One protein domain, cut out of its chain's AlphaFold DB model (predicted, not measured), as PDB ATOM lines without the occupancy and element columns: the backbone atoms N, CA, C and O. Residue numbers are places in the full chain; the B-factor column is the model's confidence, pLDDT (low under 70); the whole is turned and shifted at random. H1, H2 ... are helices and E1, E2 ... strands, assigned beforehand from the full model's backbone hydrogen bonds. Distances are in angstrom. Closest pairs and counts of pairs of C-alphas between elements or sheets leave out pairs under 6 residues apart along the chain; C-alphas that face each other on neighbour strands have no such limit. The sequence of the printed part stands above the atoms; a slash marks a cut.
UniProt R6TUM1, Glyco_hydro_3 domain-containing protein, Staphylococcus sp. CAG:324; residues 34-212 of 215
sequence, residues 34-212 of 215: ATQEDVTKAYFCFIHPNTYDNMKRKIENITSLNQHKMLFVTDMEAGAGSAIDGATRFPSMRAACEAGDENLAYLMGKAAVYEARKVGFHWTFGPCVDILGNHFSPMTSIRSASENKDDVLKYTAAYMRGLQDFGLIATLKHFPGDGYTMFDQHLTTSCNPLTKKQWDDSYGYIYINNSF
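This is residues 34 to 212 of the 215 residues of the protein "Glyco_hydro_3 domain-containing protein" of Staphylococcus sp. CAG:324 (UniProt R6TUM1). A small two-strand sheet, E1 and E2, with H1 over one of its faces makes one end of the domain; the long helix H3 reaches from H2 to H1, with H4 side by side with H3 and H5 packed on H4. Long stretches without a named element cover much of the rest. The 179 printed residues hold five named helices and two parallel strands, in the order E1 H1 E2 H2 H3 H4 H5, mostly helix, with 77 residues in named elements, under half. The whole is compact, radius of gyration of the C-alphas 16.9 A, spanning 50 by 36 by 27 A.

Find C-alpha 44 at (-23.035, -8.965, -33.063), where E1, residues 44 to 47, begins; E2 is residues 71 to 74. H1, residues 52 to 65, measures 20.2 A. H3, residues 102 to 119, is 26.7 A long, H4, residues 149 to 164, 21.9 A. H2 is residues 93 to 98; H5, residues 196 to 210, ends at C-alpha 210, (-29.729, 2.391, -52.843).

Look for N 47 and O 73, 2.9 A apart, within hydrogen-bond range between parallel E1 and E2. E1, H1, E2 form a strand-helix-strand unit, two parallel strands with a helix between, its crossover right-handed. H3 touches H1 with residue 119 alone, C-alphas of Lys 56 and Val 119 closest at 4.9 A. H3 and H4 touch, C-alphas of Gly 109 and Gly 162 closest at 4.1 A. H4 touches H5, C-alphas of Leu 153 and Ile 206 closest at 5.6 A. H2 and H3 are a helical hairpin, C-alphas of Ala 96 and Ala 105 closest at 5.9 A. Every O i to N i+4 pair is within hydrogen-bond range in H1, H2 and H4; H3 has 13 of 14, H5 9 of 11.

C-alphas 64 and 197, the two farthest apart, are 50.2 A apart. The printed part has no cut; the links E2 to H2, H3 to H4 and H4 to H5 are long. Look for pLDDT under 70 at residues 34 to 37 and 211 to 212.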
ATOM      1  N   ALA A  34     -33.606 -10.451 -22.375       60.91
ATOM      2  CA  ALA A  34     -33.309 -10.480 -20.938       60.91
ATOM      3  C   ALA A  34     -31.803 -10.351 -20.635       60.91
ATOM      4  O   ALA A  34     -30.954 -10.592 -21.480       60.91
ATOM      5  N   THR A  35     -31.442  -9.960 -19.410       56.28
ATOM      6  CA  THR A  35     -30.048  -9.657 -19.011       56.28
ATOM      7  C   THR A  35     -29.139 -10.877 -18.819       56.28
ATOM      8  O   THR A  35     -27.974 -10.688 -18.489       56.28
ATOM      9  N   GLN A  36     -29.655 -12.103 -18.955       58.03
ATOM     10  CA  GLN A  36     -28.945 -13.341 -18.586       58.03
ATOM     11  C   GLN A  36     -28.468 -14.183 -19.780       58.03
ATOM     12  O   GLN A  36     -27.924 -15.263 -19.571       58.03
ATOM     13  N   GLU A  37     -28.659 -13.728 -21.019       67.38
ATOM     14  CA  GLU A  37     -28.146 -14.454 -22.186       67.38
ATOM     15  C   GLU A  37     -26.622 -14.303 -22.287       67.38
ATOM     16  O   GLU A  37     -26.099 -13.186 -22.327       67.38
ATOM     17  N   ASP A  38     -25.904 -15.430 -22.325       77.00
ATOM     18  CA  ASP A  38     -24.460 -15.431 -22.553       77.00
ATOM     19  C   ASP A  38     -24.166 -15.095 -24.020       77.00
ATOM     20  O   ASP A  38     -24.218 -15.940 -24.913       77.00
ATOM     21  N   VAL A  39     -23.858 -13.822 -24.251       85.12
ATOM     22  CA  VAL A  39     -23.449 -13.283 -25.553       85.12
ATOM     23  C   VAL A  39     -21.959 -12.942 -25.597       85.12
ATOM     24  O   VAL A  39     -21.507 -12.241 -26.501       85.12
ATOM     25  N   THR A  40     -21.174 -13.412 -24.624       81.06
ATOM     26  CA  THR A  40     -19.768 -13.003 -24.448       81.06
ATOM     27  C   THR A  40     -18.853 -13.438 -25.589       81.06
ATOM     28  O   THR A  40     -17.789 -12.851 -25.770       81.06
ATOM     29  N   LYS A  41     -19.277 -14.434 -26.374       86.69
ATOM     30  CA  LYS A  41     -18.567 -14.935 -27.558       86.69
ATOM     31  C   LYS A  41     -19.107 -14.390 -28.883       86.69
ATOM     32  O   LYS A  41     -18.539 -14.682 -29.930       86.69
ATOM     33  N   ALA A  42     -20.222 -13.656 -28.870       89.19
ATOM     34  CA  ALA A  42     -20.841 -13.164 -30.095       89.19
ATOM     35  C   ALA A  42     -20.102 -11.930 -30.643       89.19
ATOM     36  O   ALA A  42     -19.546 -11.121 -29.897       89.19
ATOM     37  N   TYR A  43     -20.130 -11.766 -31.967       91.38
ATOM     38  CA  TYR A  43     -19.583 -10.581 -32.644       91.38
ATOM     39  C   TYR A  43     -20.624  -9.483 -32.870       91.38
ATOM     40  O   TYR A  43     -20.271  -8.313 -33.031       91.38
ATOM     41  N   PHE A  44     -21.903  -9.853 -32.844       91.88
ATOM     42  CA  PHE A  44     -23.035  -8.965 -33.063       91.88
ATOM     43  C   PHE A  44     -24.088  -9.228 -31.998       91.88
ATOM     44  O   PHE A  44     -24.211 -10.352 -31.519       91.88
ATOM     45  N   CYS A  45     -24.855  -8.210 -31.639       93.06
ATOM     46  CA  CYS A  45     -25.963  -8.360 -30.712       93.06
ATOM     47  C   CYS A  45     -27.088  -7.393 -31.067       93.06
ATOM     48  O   CYS A  45     -26.861  -6.184 -31.175       93.06
ATOM     49  N   PHE A  46     -28.302  -7.928 -31.199       94.56
ATOM     50  CA  PHE A  46     -29.505  -7.118 -31.299       94.56
ATOM     51  C   PHE A  46     -30.024  -6.779 -29.904       94.56
ATOM     52  O   PHE A  46     -30.202  -7.662 -29.062       94.56
ATOM     53  N   ILE A  47     -30.287  -5.495 -29.669       93.62
ATOM     54  CA  ILE A  47     -30.851  -5.003 -28.413       93.62
ATOM     55  C   ILE A  47     -32.237  -4.426 -28.680       93.62
ATOM     56  O   ILE A  47     -32.393  -3.463 -29.434       93.62
ATOM     57  N   HIS A  48     -33.234  -5.003 -28.007       93.12
ATOM     58  CA  HIS A  48     -34.613  -4.519 -28.041       93.12
ATOM     59  C   HIS A  48     -34.773  -3.123 -27.445       93.12
ATOM     60  O   HIS A  48     -34.017  -2.772 -26.532       93.12
ATOM     61  N   PRO A  49     -35.801  -2.374 -27.890       93.69
ATOM     62  CA  PRO A  49     -36.122  -1.063 -27.354       93.69
ATOM     63  C   PRO A  49     -36.193  -1.011 -25.822       93.69
ATOM     64  O   PRO A  49     -36.733  -1.905 -25.168       93.69
ATOM     65  N   ASN A  50     -35.610   0.032 -25.237       94.25
ATOM     66  CA  ASN A  50     -35.550   0.240 -23.791       94.25
ATOM     67  C   ASN A  50     -35.128   1.680 -23.476       94.25
ATOM     68  O   ASN A  50     -34.762   2.432 -24.376       94.25
ATOM     69  N   THR A  51     -35.127   2.051 -22.197       95.81
ATOM     70  CA  THR A  51     -34.648   3.367 -21.758       95.81
ATOM     71  C   THR A  51     -33.159   3.548 -22.040       95.81
ATOM     72  O   THR A  51     -32.384   2.585 -22.005       95.81
ATOM     73  N   TYR A  52     -32.752   4.798 -22.276       95.75
ATOM     74  CA  TYR A  52     -31.358   5.191 -22.492       95.75
ATOM     75  C   TYR A  52     -30.401   4.557 -21.469       95.75
ATOM     76  O   TYR A  52     -29.449   3.875 -21.855       95.75
ATOM     77  N   ASP A  53     -30.687   4.709 -20.172       95.00
ATOM     78  CA  ASP A  53     -29.820   4.206 -19.099       95.00
ATOM     79  C   ASP A  53     -29.730   2.677 -19.095       95.00
ATOM     80  O   ASP A  53     -28.651   2.107 -18.915       95.00
ATOM     81  N   ASN A  54     -30.852   1.989 -19.334       93.69
ATOM     82  CA  ASN A  54     -30.873   0.531 -19.378       93.69
ATOM     83  C   ASN A  54     -30.098  -0.010 -20.580       93.69
ATOM     84  O   ASN A  54     -29.352  -0.979 -20.426       93.69
ATOM     85  N   MET A  55     -30.256   0.598 -21.760       93.25
ATOM     86  CA  MET A  55     -29.510   0.209 -22.958       93.25
ATOM     87  C   MET A  55     -28.016   0.449 -22.784       93.25
ATOM     88  O   MET A  55     -27.227  -0.457 -23.041       93.25
ATOM     89  N   LYS A  56     -27.636   1.632 -22.295       94.81
ATOM     90  CA  LYS A  56     -26.235   1.991 -22.080       94.81
ATOM     91  C   LYS A  56     -25.563   1.039 -21.097       94.81
ATOM     92  O   LYS A  56     -24.557   0.427 -21.437       94.81
ATOM     93  N   ARG A  57     -26.184   0.807 -19.934       93.31
ATOM     94  CA  ARG A  57     -25.685  -0.158 -18.944       93.31
ATOM     95  C   ARG A  57     -25.579  -1.568 -19.525       93.31
ATOM     96  O   ARG A  57     -24.611  -2.268 -19.255       93.31
ATOM     97  N   LYS A  58     -26.565  -2.007 -20.315       91.00
ATOM     98  CA  LYS A  58     -26.544  -3.330 -20.957       91.00
ATOM     99  C   LYS A  58     -25.367  -3.452 -21.932       91.00
ATOM    100  O   LYS A  58     -24.629  -4.429 -21.853       91.00
ATOM    101  N   ILE A  59     -25.161  -2.457 -22.796       93.06
ATOM    102  CA  ILE A  59     -24.038  -2.413 -23.744       93.06
ATOM    103  C   ILE A  59     -22.694  -2.384 -23.013       93.06
ATOM    104  O   ILE A  59     -21.796  -3.142 -23.374       93.06
ATOM    105  N   GLU A  60     -22.550  -1.557 -21.978       92.81
ATOM    106  CA  GLU A  60     -21.323  -1.460 -21.177       92.81
ATOM    107  C   GLU A  60     -21.004  -2.789 -20.481       92.81
ATOM    108  O   GLU A  60     -19.879  -3.279 -20.582       92.81
ATOM    109  N   ASN A  61     -22.007  -3.427 -19.868       90.31
ATOM    110  CA  ASN A  61     -21.852  -4.736 -19.238       90.31
ATOM    111  C   ASN A  61     -21.406  -5.797 -20.250       90.31
ATOM    112  O   ASN A  61     -20.413  -6.481 -20.012       90.31
ATOM    113  N   ILE A  62     -22.080  -5.913 -21.400       89.81
ATOM    114  CA  ILE A  62     -21.708  -6.889 -22.437       89.81
ATOM    115  C   ILE A  62     -20.297  -6.608 -22.957       89.81
ATOM    116  O   ILE A  62     -19.488  -7.523 -23.071       89.81
ATOM    117  N   THR A  63     -19.978  -5.340 -23.221       90.00
ATOM    118  CA  THR A  63     -18.653  -4.929 -23.706       90.00
ATOM    119  C   THR A  63     -17.556  -5.273 -22.699       90.00
ATOM    120  O   THR A  63     -16.478  -5.691 -23.107       90.00
ATOM    121  N   SER A  64     -17.822  -5.147 -21.393       89.38
ATOM    122  CA  SER A  64     -16.853  -5.478 -20.338       89.38
ATOM    123  C   SER A  64     -16.566  -6.978 -20.201       89.38
ATOM    124  O   SER A  64     -15.495  -7.353 -19.728       89.38
ATOM    125  N   LEU A  65     -17.510  -7.829 -20.617       87.00
ATOM    126  CA  LEU A  65     -17.410  -9.287 -20.523       87.00
ATOM    127  C   LEU A  65     -16.918  -9.937 -21.823       87.00
ATOM    128  O   LEU A  65     -16.489 -11.091 -21.810       87.00
ATOM    129  N   ASN A  66     -17.001  -9.226 -22.947       83.69
ATOM    130  CA  ASN A  66     -16.654  -9.758 -24.257       83.69
ATOM    131  C   ASN A  66     -15.139  -9.674 -24.513       83.69
ATOM    132  O   ASN A  66     -14.473  -8.693 -24.185       83.69
ATOM    133  N   GLN A  67     -14.589 -10.710 -25.139       76.94
ATOM    134  CA  GLN A  67     -13.168 -10.803 -25.477       76.94
ATOM    135  C   GLN A  67     -12.805 -10.046 -26.766       76.94
ATOM    136  O   GLN A  67     -11.629  -9.936 -27.119       76.94
ATOM    137  N   HIS A  68     -13.799  -9.554 -27.508       83.44
ATOM    138  CA  HIS A  68     -13.621  -8.879 -28.788       83.44
ATOM    139  C   HIS A  68     -14.526  -7.647 -28.908       83.44
ATOM    140  O   HIS A  68     -15.507  -7.477 -28.189       83.44
ATOM    141  N   LYS A  69     -14.195  -6.766 -29.863       86.44
ATOM    142  CA  LYS A  69     -15.074  -5.648 -30.228       86.44
ATOM    143  C   LYS A  69     -16.345  -6.192 -30.884       86.44
ATOM    144  O   LYS A  69     -16.267  -6.769 -31.967       86.44
ATOM    145  N   MET A  70     -17.480  -5.963 -30.234       89.94
ATOM    146  CA  MET A  70     -18.814  -6.353 -30.688       89.94
ATOM    147  C   MET A  70     -19.520  -5.187 -31.392       89.94
ATOM    148  O   MET A  70     -19.339  -4.027 -31.016       89.94
ATOM    149  N   LEU A  71     -20.353  -5.492 -32.390       94.12
ATOM    150  CA  LEU A  71     -21.296  -4.532 -32.960       94.12
ATOM    151  C   LEU A  71     -22.680  -4.704 -32.332       94.12
ATOM    152  O   LEU A  71     -23.264  -5.785 -32.344       94.12
ATOM    153  N   PHE A  72     -23.232  -3.603 -31.837       95.88
ATOM    154  CA  PHE A  72     -24.595  -3.556 -31.314       95.88
ATOM    155  C   PHE A  72     -25.543  -2.995 -32.367       95.88
ATOM    156  O   PHE A  72     -25.244  -1.956 -32.975       95.88
ATOM    157  N   VAL A  73     -26.678  -3.670 -32.551       96.56
ATOM    158  CA  VAL A  73     -27.706  -3.342 -33.540       96.56
ATOM    159  C   VAL A  73     -29.091  -3.193 -32.910       96.56
ATOM    160  O   VAL A  73     -29.403  -3.833 -31.908       96.56
ATOM    161  N   THR A  74     -29.911  -2.309 -33.476       96.62
ATOM    162  CA  THR A  74     -31.332  -2.139 -33.129       96.62
ATOM    163  C   THR A  74     -32.105  -1.475 -34.282       96.62
ATOM    164  O   THR A  74     -31.508  -1.057 -35.281       96.62
ATOM    165  N   ASP A  75     -33.427  -1.357 -34.171       95.94
ATOM    166  CA  ASP A  75     -34.305  -0.776 -35.196       95.94
ATOM    167  C   ASP A  75     -34.503   0.739 -35.008       95.94
ATOM    168  O   ASP A  75     -35.288   1.194 -34.176       95.94
ATOM    169  N   MET A  76     -33.816   1.541 -35.824       95.94
ATOM    170  CA  MET A  76     -33.922   3.003 -35.846       95.94
ATOM    171  C   MET A  76     -34.560   3.443 -37.165       95.94
ATOM    172  O   MET A  76     -33.882   3.941 -38.059       95.94
ATOM    173  N   GLU A  77     -35.860   3.199 -37.331       91.94
ATOM    174  CA  GLU A  77     -36.577   3.514 -38.580       91.94
ATOM    175  C   GLU A  77     -36.959   4.995 -38.714       91.94
ATOM    176  O   GLU A  77     -37.021   5.518 -39.824       91.94
ATOM    177  N   ALA A  78     -37.199   5.671 -37.589       91.06
ATOM    178  CA  ALA A  78     -37.605   7.074 -37.506       91.06
ATOM    179  C   ALA A  78     -36.752   7.807 -36.455       91.06
ATOM    180  O   ALA A  78     -37.249   8.444 -35.520       91.06
ATOM    181  N   GLY A  79     -35.434   7.645 -36.588       95.44
ATOM    182  CA  GLY A  79     -34.442   8.123 -35.633       95.44
ATOM    183  C   GLY A  79     -34.186   7.179 -34.458       95.44
ATOM    184  O   GLY A  79     -34.768   6.099 -34.344       95.44
ATOM    185  N   ALA A  80     -33.288   7.595 -33.563       97.06
ATOM    186  CA  ALA A  80     -32.869   6.788 -32.418       97.06
ATOM    187  C   ALA A  80     -34.017   6.524 -31.434       97.06
ATOM    188  O   ALA A  80     -34.073   5.446 -30.842       97.06
ATOM    189  N   GLY A  81     -34.975   7.452 -31.320       96.69
ATOM    190  CA  GLY A  81     -36.168   7.298 -30.491       96.69
ATOM    191  C   GLY A  81     -37.082   6.141 -30.898       96.69
ATOM    192  O   GLY A  81     -37.930   5.757 -30.100       96.69
ATOM    193  N   SER A  82     -36.921   5.540 -32.086       94.62
ATOM    194  CA  SER A  82     -37.599   4.278 -32.434       94.62
ATOM    195  C   SER A  82     -37.209   3.127 -31.501       94.62
ATOM    196  O   SER A  82     -38.060   2.287 -31.214       94.62
ATOM    197  N   ALA A  83     -35.970   3.127 -30.994       95.50
ATOM    198  CA  ALA A  83     -35.432   2.084 -30.127       95.50
ATOM    199  C   ALA A  83     -35.081   2.580 -28.715       95.50
ATOM    200  O   ALA A  83     -35.297   1.869 -27.736       95.50
ATOM    201  N   ILE A  84     -34.533   3.786 -28.583       97.00
ATOM    202  CA  ILE A  84     -34.043   4.313 -27.309       97.00
ATOM    203  C   ILE A  84     -35.117   5.217 -26.700       97.00
ATOM    204  O   ILE A  84     -35.334   6.337 -27.159       97.00
ATOM    205  N   ASP A  85     -35.776   4.750 -25.643       95.88
ATOM    206  CA  ASP A  85     -36.679   5.591 -24.860       95.88
ATOM    207  C   ASP A  85     -35.871   6.672 -24.118       95.88
ATOM    208  O   ASP A  85     -34.889   6.383 -23.425       95.88
ATOM    209  N   GLY A  86     -36.248   7.931 -24.340       93.94
ATOM    210  CA  GLY A  86     -35.483   9.124 -23.961       93.94
ATOM    211  C   GLY A  86     -34.625   9.742 -25.077       93.94
ATOM    212  O   GLY A  86     -34.051  10.807 -24.856       93.94
ATOM    213  N   ALA A  87     -34.539   9.126 -26.260       97.38
ATOM    214  CA  ALA A  87     -33.928   9.729 -27.449       97.38
ATOM    215  C   ALA A  87     -34.967  10.455 -28.326       97.38
ATOM    216  O   ALA A  87     -36.178  10.362 -28.104       97.38
ATOM    217  N   THR A  88     -34.506  11.172 -29.350       97.44
ATOM    218  CA  THR A  88     -35.380  11.926 -30.251       97.44
ATOM    219  C   THR A  88     -36.184  10.975 -31.136       97.44
ATOM    220  O   THR A  88     -35.637  10.249 -31.973       97.44
ATOM    221  N   ARG A  89     -37.512  10.989 -30.971       95.62
ATOM    222  CA  ARG A  89     -38.459  10.280 -31.839       95.62
ATOM    223  C   ARG A  89     -38.957  11.221 -32.928       95.62
ATOM    224  O   ARG A  89     -39.617  12.215 -32.629       95.62
ATOM    225  N   PHE A  90     -38.676  10.883 -34.180       96.81
ATOM    226  CA  PHE A  90     -39.184  11.625 -35.326       96.81
ATOM    227  C   PHE A  90     -40.517  11.039 -35.819       96.81
ATOM    228  O   PHE A  90     -40.862   9.898 -35.488       96.81
ATOM    229  N   PRO A  91     -41.277  11.805 -36.622       96.19
ATOM    230  CA  PRO A  91     -42.313  11.249 -37.485       96.19
ATOM    231  C   PRO A  91     -41.765  10.143 -38.400       96.19
ATOM    232  O   PRO A  91     -40.559  10.023 -38.601       96.19
ATOM    233  N   SER A  92     -42.655   9.325 -38.963       96.50
ATOM    234  CA  SER A  92     -42.247   8.197 -39.804       96.50
ATOM    235  C   SER A  92     -41.554   8.634 -41.101       96.50
ATOM    236  O   SER A  92     -41.655   9.790 -41.519       96.50
ATOM    237  N   MET A  93     -40.909   7.688 -41.795       96.06
ATOM    238  CA  MET A  93     -40.304   7.952 -43.106       96.06
ATOM    239  C   MET A  93     -41.322   8.516 -44.108       96.06
ATOM    240  O   MET A  93     -40.991   9.422 -44.870       96.06
ATOM    241  N   ARG A  94     -42.583   8.055 -44.050       97.25
ATOM    242  CA  ARG A  94     -43.672   8.646 -44.833       97.25
ATOM    243  C   ARG A  94     -43.853  10.130 -44.548       97.25
ATOM    244  O   ARG A  94     -43.945  10.915 -45.476       97.25
ATOM    245  N   ALA A  95     -43.877  10.536 -43.283       97.38
ATOM    246  CA  ALA A  95     -44.046  11.944 -42.939       97.38
ATOM    247  C   ALA A  95     -42.886  12.813 -43.458       97.38
ATOM    248  O   ALA A  95     -43.127  13.926 -43.917       97.38
ATOM    249  N   ALA A  96     -41.649  12.302 -43.443       96.06
ATOM    250  CA  ALA A  96     -40.518  12.985 -44.073       96.06
ATOM    251  C   ALA A  96     -40.696  13.107 -45.598       96.06
ATOM    252  O   ALA A  96     -40.395  14.157 -46.163       96.06
ATOM    253  N   CYS A  97     -41.229  12.066 -46.247       97.62
ATOM    254  CA  CYS A  97     -41.545  12.076 -47.675       97.62
ATOM    255  C   CYS A  97     -42.634  13.098 -48.035       97.62
ATOM    256  O   CYS A  97     -42.446  13.924 -48.927       97.62
ATOM    257  N   GLU A  98     -43.752  13.079 -47.307       97.69
ATOM    258  CA  GLU A  98     -44.912  13.959 -47.517       97.69
ATOM    259  C   GLU A  98     -44.598  15.429 -47.190       97.69
ATOM    260  O   GLU A  98     -45.213  16.339 -47.743       97.69
ATOM    261  N   ALA A  99     -43.609  15.688 -46.327       97.44
ATOM    262  CA  ALA A  99     -43.110  17.038 -46.075       97.44
ATOM    263  C   ALA A  99     -42.409  17.661 -47.299       97.44
ATOM    264  O   ALA A  99     -42.225  18.877 -47.339       97.44
ATOM    265  N   GLY A 100     -42.024  16.857 -48.297       96.19
ATOM    266  CA  GLY A 100     -41.491  17.342 -49.571       96.19
ATOM    267  C   GLY A 100     -40.033  17.814 -49.533       96.19
ATOM    268  O   GLY A 100     -39.557  18.366 -50.526       96.19
ATOM    269  N   ASP A 101     -39.316  17.594 -48.426       96.38
ATOM    270  CA  ASP A 101     -37.906  17.963 -48.269       96.38
ATOM    271  C   ASP A 101     -37.046  16.746 -47.890       96.38
ATOM    272  O   ASP A 101     -37.024  16.287 -46.748       96.38
ATOM    273  N   GLU A 102     -36.285  16.243 -48.866       96.31
ATOM    274  CA  GLU A 102     -35.339  15.125 -48.711       96.31
ATOM    275  C   GLU A 102     -34.296  15.378 -47.618       96.31
ATOM    276  O   GLU A 102     -33.849  14.445 -46.942       96.31
ATOM    277  N   ASN A 103     -33.924  16.640 -47.397       97.81
ATOM    278  CA  ASN A 103     -32.950  16.988 -46.378       97.81
ATOM    279  C   ASN A 103     -33.462  16.654 -44.967       97.81
ATOM    280  O   ASN A 103     -32.654  16.367 -44.085       97.81
ATOM    281  N   LEU A 104     -34.781  16.594 -44.745       97.75
ATOM    282  CA  LEU A 104     -35.344  16.138 -43.472       97.75
ATOM    283  C   LEU A 104     -34.993  14.676 -43.188       97.75
ATOM    284  O   LEU A 104     -34.618  14.357 -42.060       97.75
ATOM    285  N   ALA A 105     -35.032  13.798 -44.195       97.88
ATOM    286  CA  ALA A 105     -34.618  12.406 -44.027       97.88
ATOM    287  C   ALA A 105     -33.113  12.304 -43.734       97.88
ATOM    288  O   ALA A 105     -32.714  11.574 -42.827       97.88
ATOM    289  N   TYR A 106     -32.278  13.097 -44.413       98.12
ATOM    290  CA  TYR A 106     -30.845  13.177 -44.105       98.12
ATOM    291  C   TYR A 106     -30.577  13.635 -42.665       98.12
ATOM    292  O   TYR A 106     -29.812  13.000 -41.934       98.12
ATOM    293  N   LEU A 107     -31.231  14.714 -42.228       98.25
ATOM    294  CA  LEU A 107     -31.089  15.246 -40.874       98.25
ATOM    295  C   LEU A 107     -31.614  14.273 -39.812       98.25
ATOM    296  O   LEU A 107     -30.998  14.157 -38.754       98.25
ATOM    297  N   MET A 108     -32.692  13.542 -40.107       98.00
ATOM    298  CA  MET A 108     -33.215  12.481 -39.247       98.00
ATOM    299  C   MET A 108     -32.172  11.374 -39.049       98.00
ATOM    300  O   MET A 108     -31.911  10.980 -37.913       98.00
ATOM    301  N   GLY A 109     -31.518  10.926 -40.128       97.88
ATOM    302  CA  GLY A 109     -30.428   9.946 -40.060       97.88
ATOM    303  C   GLY A 109     -29.255  10.474 -39.242       97.88
ATOM    304  O   GLY A 109     -28.835   9.849 -38.273       97.88
ATOM    305  N   LYS A 110     -28.795  11.688 -39.551       98.12
ATOM    306  CA  LYS A 110     -27.706  12.351 -38.824       98.12
ATOM    307  C   LYS A 110     -27.986  12.444 -37.319       98.12
ATOM    308  O   LYS A 110     -27.123  12.101 -36.512       98.12
ATOM    309  N   ALA A 111     -29.185  12.881 -36.932       98.25
ATOM    310  CA  ALA A 111     -29.595  12.962 -35.530       98.25
ATOM    311  C   ALA A 111     -29.608  11.581 -34.856       98.25
ATOM    312  O   ALA A 111     -29.091  11.442 -33.745       98.25
ATOM    313  N   ALA A 112     -30.111  10.555 -35.554       98.06
ATOM    314  CA  ALA A 112     -30.136   9.182 -35.060       98.06
ATOM    315  C   ALA A 112     -28.738   8.691 -34.671       98.06
ATOM    316  O   ALA A 112     -28.562   8.156 -33.580       98.06
ATOM    317  N   VAL A 113     -27.724   8.925 -35.513       97.62
ATOM    318  CA  VAL A 113     -26.344   8.497 -35.223       97.62
ATOM    319  C   VAL A 113     -25.796   9.171 -33.979       97.62
ATOM    320  O   VAL A 113     -25.206   8.500 -33.133       97.62
ATOM    321  N   TYR A 114     -25.991  10.484 -33.833       97.38
ATOM    322  CA  TYR A 114     -25.473  11.205 -32.670       97.38
ATOM    323  C   TYR A 114     -25.997  10.639 -31.349       97.38
ATOM    324  O   TYR A 114     -25.246  10.577 -30.375       97.38
ATOM    325  N   GLU A 115     -27.258  10.217 -31.299       97.69
ATOM    326  CA  GLU A 115     -27.852   9.612 -30.106       97.69
ATOM    327  C   GLU A 115     -27.458   8.133 -29.968       97.69
ATOM    328  O   GLU A 115     -27.003   7.708 -28.905       97.69
ATOM    329  N   ALA A 116     -27.518   7.368 -31.060       97.69
ATOM    330  CA  ALA A 116     -27.153   5.954 -31.122       97.69
ATOM    331  C   ALA A 116     -25.715   5.688 -30.652       97.69
ATOM    332  O   ALA A 116     -25.467   4.801 -29.828       97.69
ATOM    333  N   ARG A 117     -24.752   6.482 -31.137       96.56
ATOM    334  CA  ARG A 117     -23.327   6.332 -30.800       96.56
ATOM    335  C   ARG A 117     -23.039   6.658 -29.336       96.56
ATOM    336  O   ARG A 117     -22.134   6.055 -28.769       96.56
ATOM    337  N   LYS A 118     -23.813   7.553 -28.703       95.94
ATOM    338  CA  LYS A 118     -23.690   7.859 -27.262       95.94
ATOM    339  C   LYS A 118     -24.141   6.707 -26.365       95.94
ATOM    340  O   LYS A 118     -23.701   6.639 -25.220       95.94
ATOM    341  N   VAL A 119     -25.031   5.850 -26.863       96.75
ATOM    342  CA  VAL A 119     -25.468   4.626 -26.175       96.75
ATOM    343  C   VAL A 119     -24.514   3.463 -26.468       96.75
ATOM    344  O   VAL A 119     -24.271   2.642 -25.593       96.75
ATOM    345  N   GLY A 120     -23.929   3.429 -27.671       95.94
ATOM    346  CA  GLY A 120     -22.944   2.427 -28.095       95.94
ATOM    347  C   GLY A 120     -23.379   1.575 -29.294       95.94
ATOM    348  O   GLY A 120     -22.733   0.577 -29.610       95.94
ATOM    349  N   PHE A 121     -24.451   1.960 -29.991       97.44
ATOM    350  CA  PHE A 121     -24.901   1.277 -31.206       97.44
ATOM    351  C   PHE A 121     -23.982   1.561 -32.391       97.44
ATOM    352  O   PHE A 121     -23.468   2.666 -32.535       97.44
ATOM    353  N   HIS A 122     -23.773   0.564 -33.248       97.06
ATOM    354  CA  HIS A 122     -22.913   0.650 -34.440       97.06
ATOM    355  C   HIS A 122     -23.693   0.459 -35.736       97.06
ATOM    356  O   HIS A 122     -23.234   0.841 -36.808       97.06
ATOM    357  N   TRP A 123     -24.858  -0.161 -35.626       97.31
ATOM    358  CA  TRP A 123     -25.610  -0.680 -36.742       97.31
ATOM    359  C   TRP A 123     -27.091  -0.462 -36.467       97.31
ATOM    360  O   TRP A 123     -27.540  -0.569 -35.325       97.31
ATOM    361  N   THR A 124     -27.857  -0.147 -37.501       97.25
ATOM    362  CA  THR A 124     -29.307  -0.209 -37.446       97.25
ATOM    363  C   THR A 124     -29.888  -1.056 -38.568       97.25
ATOM    364  O   THR A 124     -29.427  -1.013 -39.711       97.25
ATOM    365  N   PHE A 125     -30.942  -1.801 -38.237       95.88
ATOM    366  CA  PHE A 125     -31.802  -2.464 -39.208       95.88
ATOM    367  C   PHE A 125     -32.782  -1.458 -39.820       95.88
ATOM    368  O   PHE A 125     -33.985  -1.499 -39.596       95.88
ATOM    369  N   GLY A 126     -32.257  -0.514 -40.591       92.88
ATOM    370  CA  GLY A 126     -33.039   0.471 -41.330       92.88
ATOM    371  C   GLY A 126     -32.169   1.220 -42.338       92.88
ATOM    372  O   GLY A 126     -30.942   1.212 -42.200       92.88
ATOM    373  N   PRO A 127     -32.769   1.876 -43.346       95.00
ATOM    374  CA  PRO A 127     -34.204   2.164 -43.494       95.00
ATOM    375  C   PRO A 127     -35.065   1.029 -44.081       95.00
ATOM    376  O   PRO A 127     -34.576   0.124 -44.758       95.00
ATOM    377  N   CYS A 128     -36.382   1.139 -43.867       96.44
ATOM    378  CA  CYS A 128     -37.392   0.398 -44.622       96.44
ATOM    379  C   CYS A 128     -37.465   0.949 -46.055       96.44
ATOM    380  O   CYS A 128     -37.779   2.123 -46.248       96.44
ATOM    381  N   VAL A 129     -37.163   0.109 -47.043       97.06
ATOM    382  CA  VAL A 129     -37.214   0.430 -48.481       97.06
ATOM    383  C   VAL A 129     -38.370  -0.264 -49.199       97.06
ATOM    384  O   VAL A 129     -38.372  -0.386 -50.423       97.06
ATOM    385  N   ASP A 130     -39.351  -0.733 -48.434       97.50
ATOM    386  CA  ASP A 130     -40.564  -1.311 -48.984       97.50
ATOM    387  C   ASP A 130     -41.417  -0.249 -49.681       97.50
ATOM    388  O   ASP A 130     -41.418   0.924 -49.302       97.50
ATOM    389  N   ILE A 131     -42.176  -0.670 -50.689       98.06
ATOM    390  CA  ILE A 131     -43.129   0.175 -51.412       98.06
ATOM    391  C   ILE A 131     -44.516  -0.128 -50.859       98.06
ATOM    392  O   ILE A 131     -44.904  -1.294 -50.818       98.06
ATOM    393  N   LEU A 132     -45.301   0.890 -50.491       96.88
ATOM    394  CA  LEU A 132     -46.698   0.684 -50.086       96.88
ATOM    395  C   LEU A 132     -47.600   0.386 -51.304       96.88
ATOM    396  O   LEU A 132     -48.477   1.161 -51.662       96.88
ATOM    397  N   GLY A 133     -47.376  -0.743 -51.975       95.12
ATOM    398  CA  GLY A 133     -48.127  -1.139 -53.170       95.12
ATOM    399  C   GLY A 133     -49.581  -1.536 -52.899       95.12
ATOM    400  O   GLY A 133     -50.419  -1.493 -53.798       95.12
ATOM    401  N   ASN A 134     -49.889  -1.923 -51.661       94.38
ATOM    402  CA  ASN A 134     -51.219  -2.249 -51.172       94.38
ATOM    403  C   ASN A 134     -51.465  -1.523 -49.843       94.38
ATOM    404  O   ASN A 134     -50.819  -1.818 -48.838       94.38
ATOM    405  N   HIS A 135     -52.446  -0.617 -49.812       91.94
ATOM    406  CA  HIS A 135     -52.807   0.136 -48.604       91.94
ATOM    407  C   HIS A 135     -53.287  -0.748 -47.440       91.94
ATOM    408  O   HIS A 135     -53.262  -0.304 -46.295       91.94
ATOM    409  N   PHE A 136     -53.687  -1.995 -47.708       91.69
ATOM    410  CA  PHE A 136     -54.040  -2.979 -46.683       91.69
ATOM    411  C   PHE A 136     -52.840  -3.779 -46.156       91.69
ATOM    412  O   PHE A 136     -53.033  -4.694 -45.360       91.69
ATOM    413  N   SER A 137     -51.610  -3.473 -46.587       93.06
ATOM    414  CA  SER A 137     -50.420  -4.119 -46.034       93.06
ATOM    415  C   SER A 137     -50.262  -3.755 -44.552       93.06
ATOM    416  O   SER A 137     -50.034  -2.581 -44.239       93.06
ATOM    417  N   PRO A 138     -50.346  -4.735 -43.630       90.62
ATOM    418  CA  PRO A 138     -50.333  -4.452 -42.197       90.62
ATOM    419  C   PRO A 138     -48.951  -3.998 -41.719       90.62
ATOM    420  O   PRO A 138     -48.848  -3.192 -40.797       90.62
ATOM    421  N   MET A 139     -47.891  -4.492 -42.367       92.50
ATOM    422  CA  MET A 139     -46.512  -4.280 -41.933       92.50
ATOM    423  C   MET A 139     -45.846  -3.064 -42.556       92.50
ATOM    424  O   MET A 139     -44.952  -2.498 -41.932       92.50
ATOM    425  N   THR A 140     -46.244  -2.664 -43.764       94.00
ATOM    426  CA  THR A 140     -45.557  -1.589 -44.490       94.00
ATOM    427  C   THR A 140     -46.074  -0.223 -44.055       94.00
ATOM    428  O   THR A 140     -45.310   0.565 -43.503       94.00
ATOM    429  N   SER A 141     -47.379   0.036 -44.224       92.50
ATOM    430  CA  SER A 141     -48.070   1.249 -43.756       92.50
ATOM    431  C   SER A 141     -47.204   2.528 -43.871       92.50
ATOM    432  O   SER A 141     -46.590   2.780 -44.906       92.50
ATOM    433  N   ILE A 142     -47.115   3.326 -42.803       94.81
ATOM    434  CA  ILE A 142     -46.331   4.567 -42.729       94.81
ATOM    435  C   ILE A 142     -44.813   4.356 -42.555       94.81
ATOM    436  O   ILE A 142     -44.085   5.348 -42.457       94.81
ATOM    437  N   ARG A 143     -44.335   3.102 -42.465       95.88
ATOM    438  CA  ARG A 143     -42.896   2.773 -42.402       95.88
ATOM    439  C   ARG A 143     -42.241   2.910 -43.772       95.88
ATOM    440  O   ARG A 143     -41.081   3.305 -43.844       95.88
ATOM    441  N   SER A 144     -42.985   2.617 -44.840       96.69
ATOM    442  CA  SER A 144     -42.574   2.977 -46.198       96.69
ATOM    443  C   SER A 144     -42.613   4.490 -46.375       96.69
ATOM    444  O   SER A 144     -43.475   5.166 -45.814       96.69
ATOM    445  N   ALA A 145     -41.687   5.022 -47.169       97.44
ATOM    446  CA  ALA A 145     -41.696   6.434 -47.517       97.44
ATOM    447  C   ALA A 145     -42.879   6.798 -48.432       97.44
ATOM    448  O   ALA A 145     -43.425   7.885 -48.292       97.44
ATOM    449  N   SER A 146     -43.262   5.916 -49.367       97.44
ATOM    450  CA  SER A 146     -44.211   6.238 -50.440       97.44
ATOM    451  C   SER A 146     -44.714   4.982 -51.166       97.44
ATOM    452  O   SER A 146     -44.117   3.905 -51.110       97.44
ATOM    453  N   GLU A 147     -45.811   5.123 -51.904       97.12
ATOM    454  CA  GLU A 147     -46.240   4.176 -52.937       97.12
ATOM    455  C   GLU A 147     -45.373   4.272 -54.209       97.12
ATOM    456  O   GLU A 147     -45.373   3.367 -55.046       97.12
ATOM    457  N   ASN A 148     -44.631   5.370 -54.377       97.25
ATOM    458  CA  ASN A 148     -43.763   5.616 -55.519       97.25
ATOM    459  C   ASN A 148     -42.324   5.147 -55.235       97.25
ATOM    460  O   ASN A 148     -41.681   5.586 -54.283       97.25
ATOM    461  N   LYS A 149     -41.785   4.285 -56.107       97.19
ATOM    462  CA  LYS A 149     -40.430   3.724 -55.976       97.19
ATOM    463  C   LYS A 149     -39.310   4.776 -55.962       97.19
ATOM    464  O   LYS A 149     -38.300   4.563 -55.295       97.19
ATOM    465  N   ASP A 150     -39.462   5.874 -56.703       97.75
ATOM    466  CA  ASP A 150     -38.446   6.923 -56.819       97.75
ATOM    467  C   ASP A 150     -38.400   7.760 -55.540       97.75
ATOM    468  O   ASP A 150     -37.314   8.068 -55.051       97.75
ATOM    469  N   ASP A 151     -39.557   8.027 -54.929       98.19
ATOM    470  CA  ASP A 151     -39.630   8.660 -53.610       98.19
ATOM    471  C   ASP A 151     -39.073   7.740 -52.520       98.19
ATOM    472  O   ASP A 151     -38.258   8.173 -51.701       98.19
ATOM    473  N   VAL A 152     -39.426   6.446 -52.541       98.00
ATOM    474  CA  VAL A 152     -38.833   5.462 -51.620       98.00
ATOM    475  C   VAL A 152     -37.316   5.477 -51.729       98.00
ATOM    476  O   VAL A 152     -36.645   5.620 -50.708       98.00
ATOM    477  N   LEU A 153     -36.759   5.402 -52.939       97.44
ATOM    478  CA  LEU A 153     -35.316   5.483 -53.151       97.44
ATOM    479  C   LEU A 153     -34.738   6.798 -52.609       97.44
ATOM    480  O   LEU A 153     -33.791   6.760 -51.829       97.44
ATOM    481  N   LYS A 154     -35.319   7.940 -52.985       97.38
ATOM    482  CA  LYS A 154     -34.829   9.277 -52.633       97.38
ATOM    483  C   LYS A 154     -34.719   9.473 -51.119       97.38
ATOM    484  O   LYS A 154     -33.642   9.769 -50.604       97.38
ATOM    485  N   TYR A 155     -35.812   9.262 -50.389       98.00
ATOM    486  CA  TYR A 155     -35.853   9.555 -48.954       98.00
ATOM    487  C   TYR A 155     -35.087   8.526 -48.119       98.00
ATOM    488  O   TYR A 155     -34.391   8.889 -47.168       98.00
ATOM    489  N   THR A 156     -35.141   7.246 -48.488       96.94
ATOM    490  CA  THR A 156     -34.398   6.212 -47.749       96.94
ATOM    491  C   THR A 156     -32.891   6.312 -47.995       96.94
ATOM    492  O   THR A 156     -32.119   6.161 -47.048       96.94
ATOM    493  N   ALA A 157     -32.452   6.667 -49.211       96.38
ATOM    494  CA  ALA A 157     -31.044   6.941 -49.495       96.38
ATOM    495  C   ALA A 157     -30.535   8.168 -48.721       96.38
ATOM    496  O   ALA A 157     -29.421   8.149 -48.196       96.38
ATOM    497  N   ALA A 158     -31.349   9.221 -48.594       97.00
ATOM    498  CA  ALA A 158     -31.009  10.391 -47.787       97.00
ATOM    499  C   ALA A 158     -30.852  10.041 -46.300       97.00
ATOM    500  O   ALA A 158     -29.842  10.404 -45.695       97.00
ATOM    501  N   TYR A 159     -31.790   9.278 -45.729       97.25
ATOM    502  CA  TYR A 159     -31.672   8.777 -44.357       97.25
ATOM    503  C   TYR A 159     -30.408   7.941 -44.167       97.25
ATOM    504  O   TYR A 159     -29.633   8.187 -43.243       97.25
ATOM    505  N   MET A 160     -30.149   7.005 -45.082       95.56
ATOM    506  CA  MET A 160     -28.962   6.156 -45.042       95.56
ATOM    507  C   MET A 160     -27.657   6.957 -45.118       95.56
ATOM    508  O   MET A 160     -26.741   6.680 -44.347       95.56
ATOM    509  N   ARG A 161     -27.579   7.990 -45.967       95.69
ATOM    510  CA  ARG A 161     -26.444   8.934 -45.976       95.69
ATOM    511  C   ARG A 161     -26.267   9.613 -44.630       95.69
ATOM    512  O   ARG A 161     -25.160   9.647 -44.108       95.69
ATOM    513  N   GLY A 162     -27.361  10.099 -44.045       96.31
ATOM    514  CA  GLY A 162     -27.344  10.694 -42.711       96.31
ATOM    515  C   GLY A 162     -26.798   9.738 -41.647       96.31
ATOM    516  O   GLY A 162     -26.121  10.179 -40.726       96.31
ATOM    517  N   LEU A 163     -27.039   8.432 -41.788       96.44
ATOM    518  CA  LEU A 163     -26.477   7.418 -40.897       96.44
ATOM    519  C   LEU A 163     -24.973   7.183 -41.127       96.44
ATOM    520  O   LEU A 163     -24.166   7.130 -40.195       96.44
ATOM    521  N   GLN A 164     -24.581   7.028 -42.384       94.56
ATOM    522  CA  GLN A 164     -23.261   6.514 -42.734       94.56
ATOM    523  C   GLN A 164     -22.175   7.579 -42.787       94.56
ATOM    524  O   GLN A 164     -21.042   7.281 -42.411       94.56
ATOM    525  N   ASP A 165     -22.521   8.827 -43.121       95.31
ATOM    526  CA  ASP A 165     -21.608   9.977 -43.029       95.31
ATOM    527  C   ASP A 165     -21.020  10.129 -41.611       95.31
ATOM    528  O   ASP A 165     -19.953  10.715 -41.428       95.31
ATOM    529  N   PHE A 166     -21.704   9.579 -40.597       94.31
ATOM    530  CA  PHE A 166     -21.322   9.647 -39.186       94.31
ATOM    531  C   PHE A 166     -21.001   8.271 -38.570       94.31
ATOM    532  O   PHE A 166     -20.857   8.150 -37.351       94.31
ATOM    533  N   GLY A 167     -20.823   7.239 -39.404       91.88
ATOM    534  CA  GLY A 167     -20.269   5.947 -38.992       91.88
ATOM    535  C   GLY A 167     -21.256   4.975 -38.339       91.88
ATOM    536  O   GLY A 167     -20.826   4.136 -37.544       91.88
ATOM    537  N   LEU A 168     -22.555   5.070 -38.647       95.56
ATOM    538  CA  LEU A 168     -23.530   4.024 -38.323       95.56
ATOM    539  C   LEU A 168     -23.847   3.190 -39.569       95.56
ATOM    540  O   LEU A 168     -24.181   3.727 -40.624       95.56
ATOM    541  N   ILE A 169     -23.769   1.868 -39.439       95.25
ATOM    542  CA  ILE A 169     -24.124   0.932 -40.508       95.25
ATOM    543  C   ILE A 169     -25.647   0.959 -40.693       95.25
ATOM    544  O   ILE A 169     -26.393   0.929 -39.714       95.25
ATOM    545  N   ALA A 170     -26.101   0.989 -41.944       94.31
ATOM    546  CA  ALA A 170     -27.514   0.928 -42.319       94.31
ATOM    547  C   ALA A 170     -27.842  -0.433 -42.947       94.31
ATOM    548  O   ALA A 170     -26.951  -1.185 -43.344       94.31
ATOM    549  N   THR A 171     -29.121  -0.779 -43.048       95.12
ATOM    550  CA  THR A 171     -29.576  -2.036 -43.653       95.12
ATOM    551  C   THR A 171     -30.892  -1.838 -44.362       95.12
ATOM    552  O   THR A 171     -31.908  -1.523 -43.745       95.12
ATOM    553  N   LEU A 172     -30.860  -2.067 -45.670       94.25
ATOM    554  CA  LEU A 172     -32.047  -2.059 -46.507       94.25
ATOM    555  C   LEU A 172     -32.918  -3.265 -46.151       94.25
ATOM    556  O   LEU A 172     -32.460  -4.407 -46.214       94.25
ATOM    557  N   LYS A 173     -34.183  -3.014 -45.822       94.12
ATOM    558  CA  LYS A 173     -35.167  -4.054 -45.502       94.12
ATOM    559  C   LYS A 173     -36.526  -3.765 -46.158       94.12
ATOM    560  O   LYS A 173     -36.818  -2.605 -46.412       94.12
ATOM    561  N   HIS A 174     -37.337  -4.767 -46.477       95.38
ATOM    562  CA  HIS A 174     -37.186  -6.190 -46.137       95.38
ATOM    563  C   HIS A 174     -37.041  -6.997 -47.426       95.38
ATOM    564  O   HIS A 174     -38.034  -7.272 -48.087       95.38
ATOM    565  N   PHE A 175     -35.815  -7.370 -47.817       95.81
ATOM    566  CA  PHE A 175     -35.603  -8.064 -49.095       95.81
ATOM    567  C   PHE A 175     -36.373  -9.400 -49.111       95.81
ATOM    568  O   PHE A 175     -36.269 -10.145 -48.136       95.81
ATOM    569  N   PRO A 176     -37.114  -9.750 -50.185       95.50
ATOM    570  CA  PRO A 176     -37.138  -9.126 -51.516       95.50
ATOM    571  C   PRO A 176     -38.122  -7.954 -51.691       95.50
ATOM    572  O   PRO A 176     -38.245  -7.442 -52.797       95.50
ATOM    573  N   GLY A 177     -38.815  -7.526 -50.646       95.38
ATOM    574  CA  GLY A 177     -39.721  -6.381 -50.638       95.38
ATOM    575  C   GLY A 177     -41.101  -6.758 -50.115       95.38
ATOM    576  O   GLY A 177     -41.770  -7.611 -50.709       95.38
ATOM    577  N   ASP A 178     -41.532  -6.101 -49.039       96.50
ATOM    578  CA  ASP A 178     -42.889  -6.170 -48.480       96.50
ATOM    579  C   ASP A 178     -43.751  -5.011 -49.027       96.50
ATOM    580  O   ASP A 178     -43.248  -4.110 -49.698       96.50
ATOM    581  N   GLY A 179     -45.061  -5.038 -48.783       96.00
ATOM    582  CA  GLY A 179     -45.973  -3.925 -49.070       96.00
ATOM    583  C   GLY A 179     -47.035  -4.187 -50.126       96.00
ATOM    584  O   GLY A 179     -47.954  -3.387 -50.261       96.00
ATOM    585  N   TYR A 180     -46.985  -5.333 -50.810       95.38
ATOM    586  CA  TYR A 180     -48.069  -5.806 -51.689       95.38
ATOM    587  C   TYR A 180     -48.964  -6.869 -51.034       95.38
ATOM    588  O   TYR A 180     -50.104  -7.074 -51.458       95.38
ATOM    589  N   THR A 181     -48.469  -7.548 -49.996       91.62
ATOM    590  CA  THR A 181     -49.206  -8.584 -49.263       91.62
ATOM    591  C   THR A 181     -50.089  -7.985 -48.164       91.62
ATOM    592  O   THR A 181     -49.762  -6.947 -47.591       91.62
ATOM    593  N   MET A 182     -51.198  -8.660 -47.848       93.25
ATOM    594  CA  MET A 182     -52.043  -8.369 -46.674       93.25
ATOM    595  C   MET A 182     -51.689  -9.245 -45.462       93.25
ATOM    596  O   MET A 182     -52.329  -9.157 -44.419       93.25
ATOM    597  N   PHE A 183     -50.697 -10.122 -45.608       93.31
ATOM    598  CA  PHE A 183     -50.225 -10.992 -44.543       93.31
ATOM    599  C   PHE A 183     -49.068 -10.354 -43.783       93.31
ATOM    600  O   PHE A 183     -48.160  -9.796 -44.393       93.31
ATOM    601  N   ASP A 184     -49.087 -10.496 -42.461       93.88
ATOM    602  CA  ASP A 184     -47.958 -10.166 -41.602       93.88
ATOM    603  C   ASP A 184     -46.933 -11.309 -41.625       93.88
ATOM    604  O   ASP A 184     -47.249 -12.448 -41.261       93.88
ATOM    605  N   GLN A 185     -45.700 -10.997 -42.036       93.62
ATOM    606  CA  GLN A 185     -44.602 -11.959 -42.101       93.62
ATOM    607  C   GLN A 185     -44.152 -12.503 -40.732       93.62
ATOM    608  O   GLN A 185     -43.475 -13.527 -40.669       93.62
ATOM    609  N   HIS A 186     -44.563 -11.876 -39.624       94.50
ATOM    610  CA  HIS A 186     -44.380 -12.431 -38.279       94.50
ATOM    611  C   HIS A 186     -45.311 -13.619 -38.001       94.50
ATOM    612  O   HIS A 186     -45.019 -14.437 -37.129       94.50
ATOM    613  N   LEU A 187     -46.439 -13.708 -38.714       95.94
ATOM    614  CA  LEU A 187     -47.491 -14.700 -38.478       95.94
ATOM    615  C   LEU A 187     -47.534 -15.788 -39.552       95.94
ATOM    616  O   LEU A 187     -48.049 -16.878 -39.309       95.94
ATOM    617  N   THR A 188     -47.034 -15.503 -40.753       94.88
ATOM    618  CA  THR A 188     -47.019 -16.448 -41.872       94.88
ATOM    619  C   THR A 188     -45.951 -16.074 -42.895       94.88
ATOM    620  O   THR A 188     -45.380 -14.995 -42.851       94.88
ATOM    621  N   THR A 189     -45.685 -16.945 -43.864       94.56
ATOM    622  CA  THR A 189     -44.834 -16.590 -45.003       94.56
ATOM    623  C   THR A 189     -45.627 -15.740 -45.995       94.56
ATOM    624  O   THR A 189     -46.527 -16.236 -46.672       94.56
ATOM    625  N   SER A 190     -45.298 -14.453 -46.092       93.19
ATOM    626  CA  SER A 190     -45.854 -13.565 -47.113       93.19
ATOM    627  C   SER A 190     -45.192 -13.780 -48.475       93.19
ATOM    628  O   SER A 190     -43.990 -14.028 -48.554       93.19
ATOM    629  N   CYS A 191     -45.951 -13.580 -49.552       93.00
ATOM    630  CA  CYS A 191     -45.434 -13.623 -50.919       93.00
ATOM    631  C   CYS A 191     -45.584 -12.258 -51.594       93.00
ATOM    632  O   CYS A 191     -46.676 -11.688 -51.611       93.00
ATOM    633  N   ASN A 192     -44.504 -11.765 -52.200       94.44
ATOM    634  CA  ASN A 192     -44.570 -10.634 -53.119       94.44
ATOM    635  C   ASN A 192     -45.184 -11.122 -54.451       94.44
ATOM    636  O   ASN A 192     -44.607 -12.011 -55.080       94.44
ATOM    637  N   PRO A 193     -46.352 -10.602 -54.879       95.25
ATOM    638  CA  PRO A 193     -47.090 -11.134 -56.024       95.25
ATOM    639  C   PRO A 193     -46.593 -10.597 -57.376       95.25
ATOM    640  O   PRO A 193     -47.162 -10.941 -58.412       95.25
ATOM    641  N   LEU A 194     -45.585  -9.721 -57.389       96.88
ATOM    642  CA  LEU A 194     -45.090  -9.120 -58.620       96.88
ATOM    643  C   LEU A 194     -44.429 -10.167 -59.525       96.88
ATOM    644  O   LEU A 194     -43.688 -11.045 -59.085       96.88
ATOM    645  N   THR A 195     -44.636 -10.022 -60.833       98.19
ATOM    646  CA  THR A 195     -43.811 -10.729 -61.820       98.19
ATOM    647  C   THR A 195     -42.357 -10.271 -61.715       98.19
ATOM    648  O   THR A 195     -42.083  -9.146 -61.296       98.19
ATOM    649  N   LYS A 196     -41.410 -11.087 -62.197       97.88
ATOM    650  CA  LYS A 196     -39.987 -10.710 -62.240       97.88
ATOM    651  C   LYS A 196     -39.767  -9.321 -62.856       97.88
ATOM    652  O   LYS A 196     -39.043  -8.520 -62.285       97.88
ATOM    653  N   LYS A 197     -40.414  -9.023 -63.990       98.38
ATOM    654  CA  LYS A 197     -40.278  -7.721 -64.661       98.38
ATOM    655  C   LYS A 197     -40.776  -6.576 -63.774       98.38
ATOM    656  O   LYS A 197     -40.084  -5.580 -63.630       98.38
ATOM    657  N   GLN A 198     -41.952  -6.727 -63.162       98.12
ATOM    658  CA  GLN A 198     -42.492  -5.714 -62.250       98.12
ATOM    659  C   GLN A 198     -41.610  -5.528 -61.012       98.12
ATOM    660  O   GLN A 198     -41.465  -4.406 -60.538       98.12
ATOM    661  N   TRP A 199     -41.013  -6.607 -60.503       98.25
ATOM    662  CA  TRP A 199     -40.083  -6.554 -59.384       98.25
ATOM    663  C   TRP A 199     -38.780  -5.844 -59.769       98.25
ATOM    664  O   TRP A 199     -38.372  -4.921 -59.069       98.25
ATOM    665  N   ASP A 200     -38.173  -6.198 -60.907       97.69
ATOM    666  CA  ASP A 200     -36.958  -5.548 -61.422       97.69
ATOM    667  C   ASP A 200     -37.188  -4.042 -61.629       97.69
ATOM    668  O   ASP A 200     -36.362  -3.223 -61.228       97.69
ATOM    669  N   ASP A 201     -38.345  -3.679 -62.193       97.31
ATOM    670  CA  ASP A 201     -38.734  -2.294 -62.456       97.31
ATOM    671  C   ASP A 201     -39.097  -1.513 -61.173       97.31
ATOM    672  O   ASP A 201     -39.244  -0.292 -61.244       97.31
ATOM    673  N   SER A 202     -39.251  -2.169 -60.014       97.50
ATOM    674  CA  SER A 202     -39.634  -1.550 -58.732       97.50
ATOM    675  C   SER A 202     -38.599  -1.799 -57.623       97.50
ATOM    676  O   SER A 202     -37.652  -1.025 -57.496       97.50
ATOM    677  N   TYR A 203     -38.733  -2.867 -56.833       96.94
ATOM    678  CA  TYR A 203     -37.794  -3.216 -55.760       96.94
ATOM    679  C   TYR A 203     -36.377  -3.450 -56.273       96.94
ATOM    680  O   TYR A 203     -35.428  -2.964 -55.664       96.94
ATOM    681  N   GLY A 204     -36.214  -4.149 -57.399       96.00
ATOM    682  CA  GLY A 204     -34.907  -4.382 -58.011       96.00
ATOM    683  C   GLY A 204     -34.187  -3.069 -58.306       96.00
ATOM    684  O   GLY A 204     -33.026  -2.901 -57.930       96.00
ATOM    685  N   TYR A 205     -34.902  -2.101 -58.883       95.31
ATOM    686  CA  TYR A 205     -34.412  -0.741 -59.081       95.31
ATOM    687  C   TYR A 205     -34.010  -0.066 -57.762       95.31
ATOM    688  O   TYR A 205     -32.905   0.472 -57.686       95.31
ATOM    689  N   ILE A 206     -34.837  -0.131 -56.713       95.62
ATOM    690  CA  ILE A 206     -34.497   0.454 -55.406       95.62
ATOM    691  C   ILE A 206     -33.238  -0.205 -54.835       95.62
ATOM    692  O   ILE A 206     -32.264   0.491 -54.573       95.62
ATOM    693  N   TYR A 207     -33.199  -1.532 -54.689       93.44
ATOM    694  CA  TYR A 207     -32.053  -2.234 -54.103       93.44
ATOM    695  C   TYR A 207     -30.754  -1.967 -54.869       93.44
ATOM    696  O   TYR A 207     -29.718  -1.741 -54.248       93.44
ATOM    697  N   ILE A 208     -30.791  -1.926 -56.204       90.44
ATOM    698  CA  ILE A 208     -29.602  -1.645 -57.020       90.44
ATOM    699  C   ILE A 208     -29.106  -0.208 -56.818       90.44
ATOM    700  O   ILE A 208     -27.899   0.000 -56.723       90.44
ATOM    701  N   ASN A 209     -30.009   0.773 -56.743       89.56
ATOM    702  CA  ASN A 209     -29.639   2.191 -56.694       89.56
ATOM    703  C   ASN A 209     -29.460   2.741 -55.272       89.56
ATOM    704  O   ASN A 209     -28.827   3.778 -55.101       89.56
ATOM    705  N   ASN A 210     -29.949   2.040 -54.247       78.56
ATOM    706  CA  ASN A 210     -29.729   2.391 -52.843       78.56
ATOM    707  C   ASN A 210     -28.407   1.793 -52.318       78.56
ATOM    708  O   ASN A 210     -27.783   2.344 -51.425       78.56
ATOM    709  N   SER A 211     -27.888   0.722 -52.931       60.22
ATOM    710  CA  SER A 211     -26.661   0.023 -52.492       60.22
ATOM    711  C   SER A 211     -25.349   0.835 -52.554       60.22
ATOM    712  O   SER A 211     -24.289   0.299 -52.239       60.22
ATOM    713  N   PHE A 212     -25.375   2.104 -52.975       54.75
ATOM    714  CA  PHE A 212     -24.179   2.938 -53.187       54.75
ATOM    715  C   PHE A 212     -23.648   3.645 -51.933       54.75
ATOM    716  O   PHE A 212     -22.743   4.472 -52.021       54.75
TER     717      PHE A 212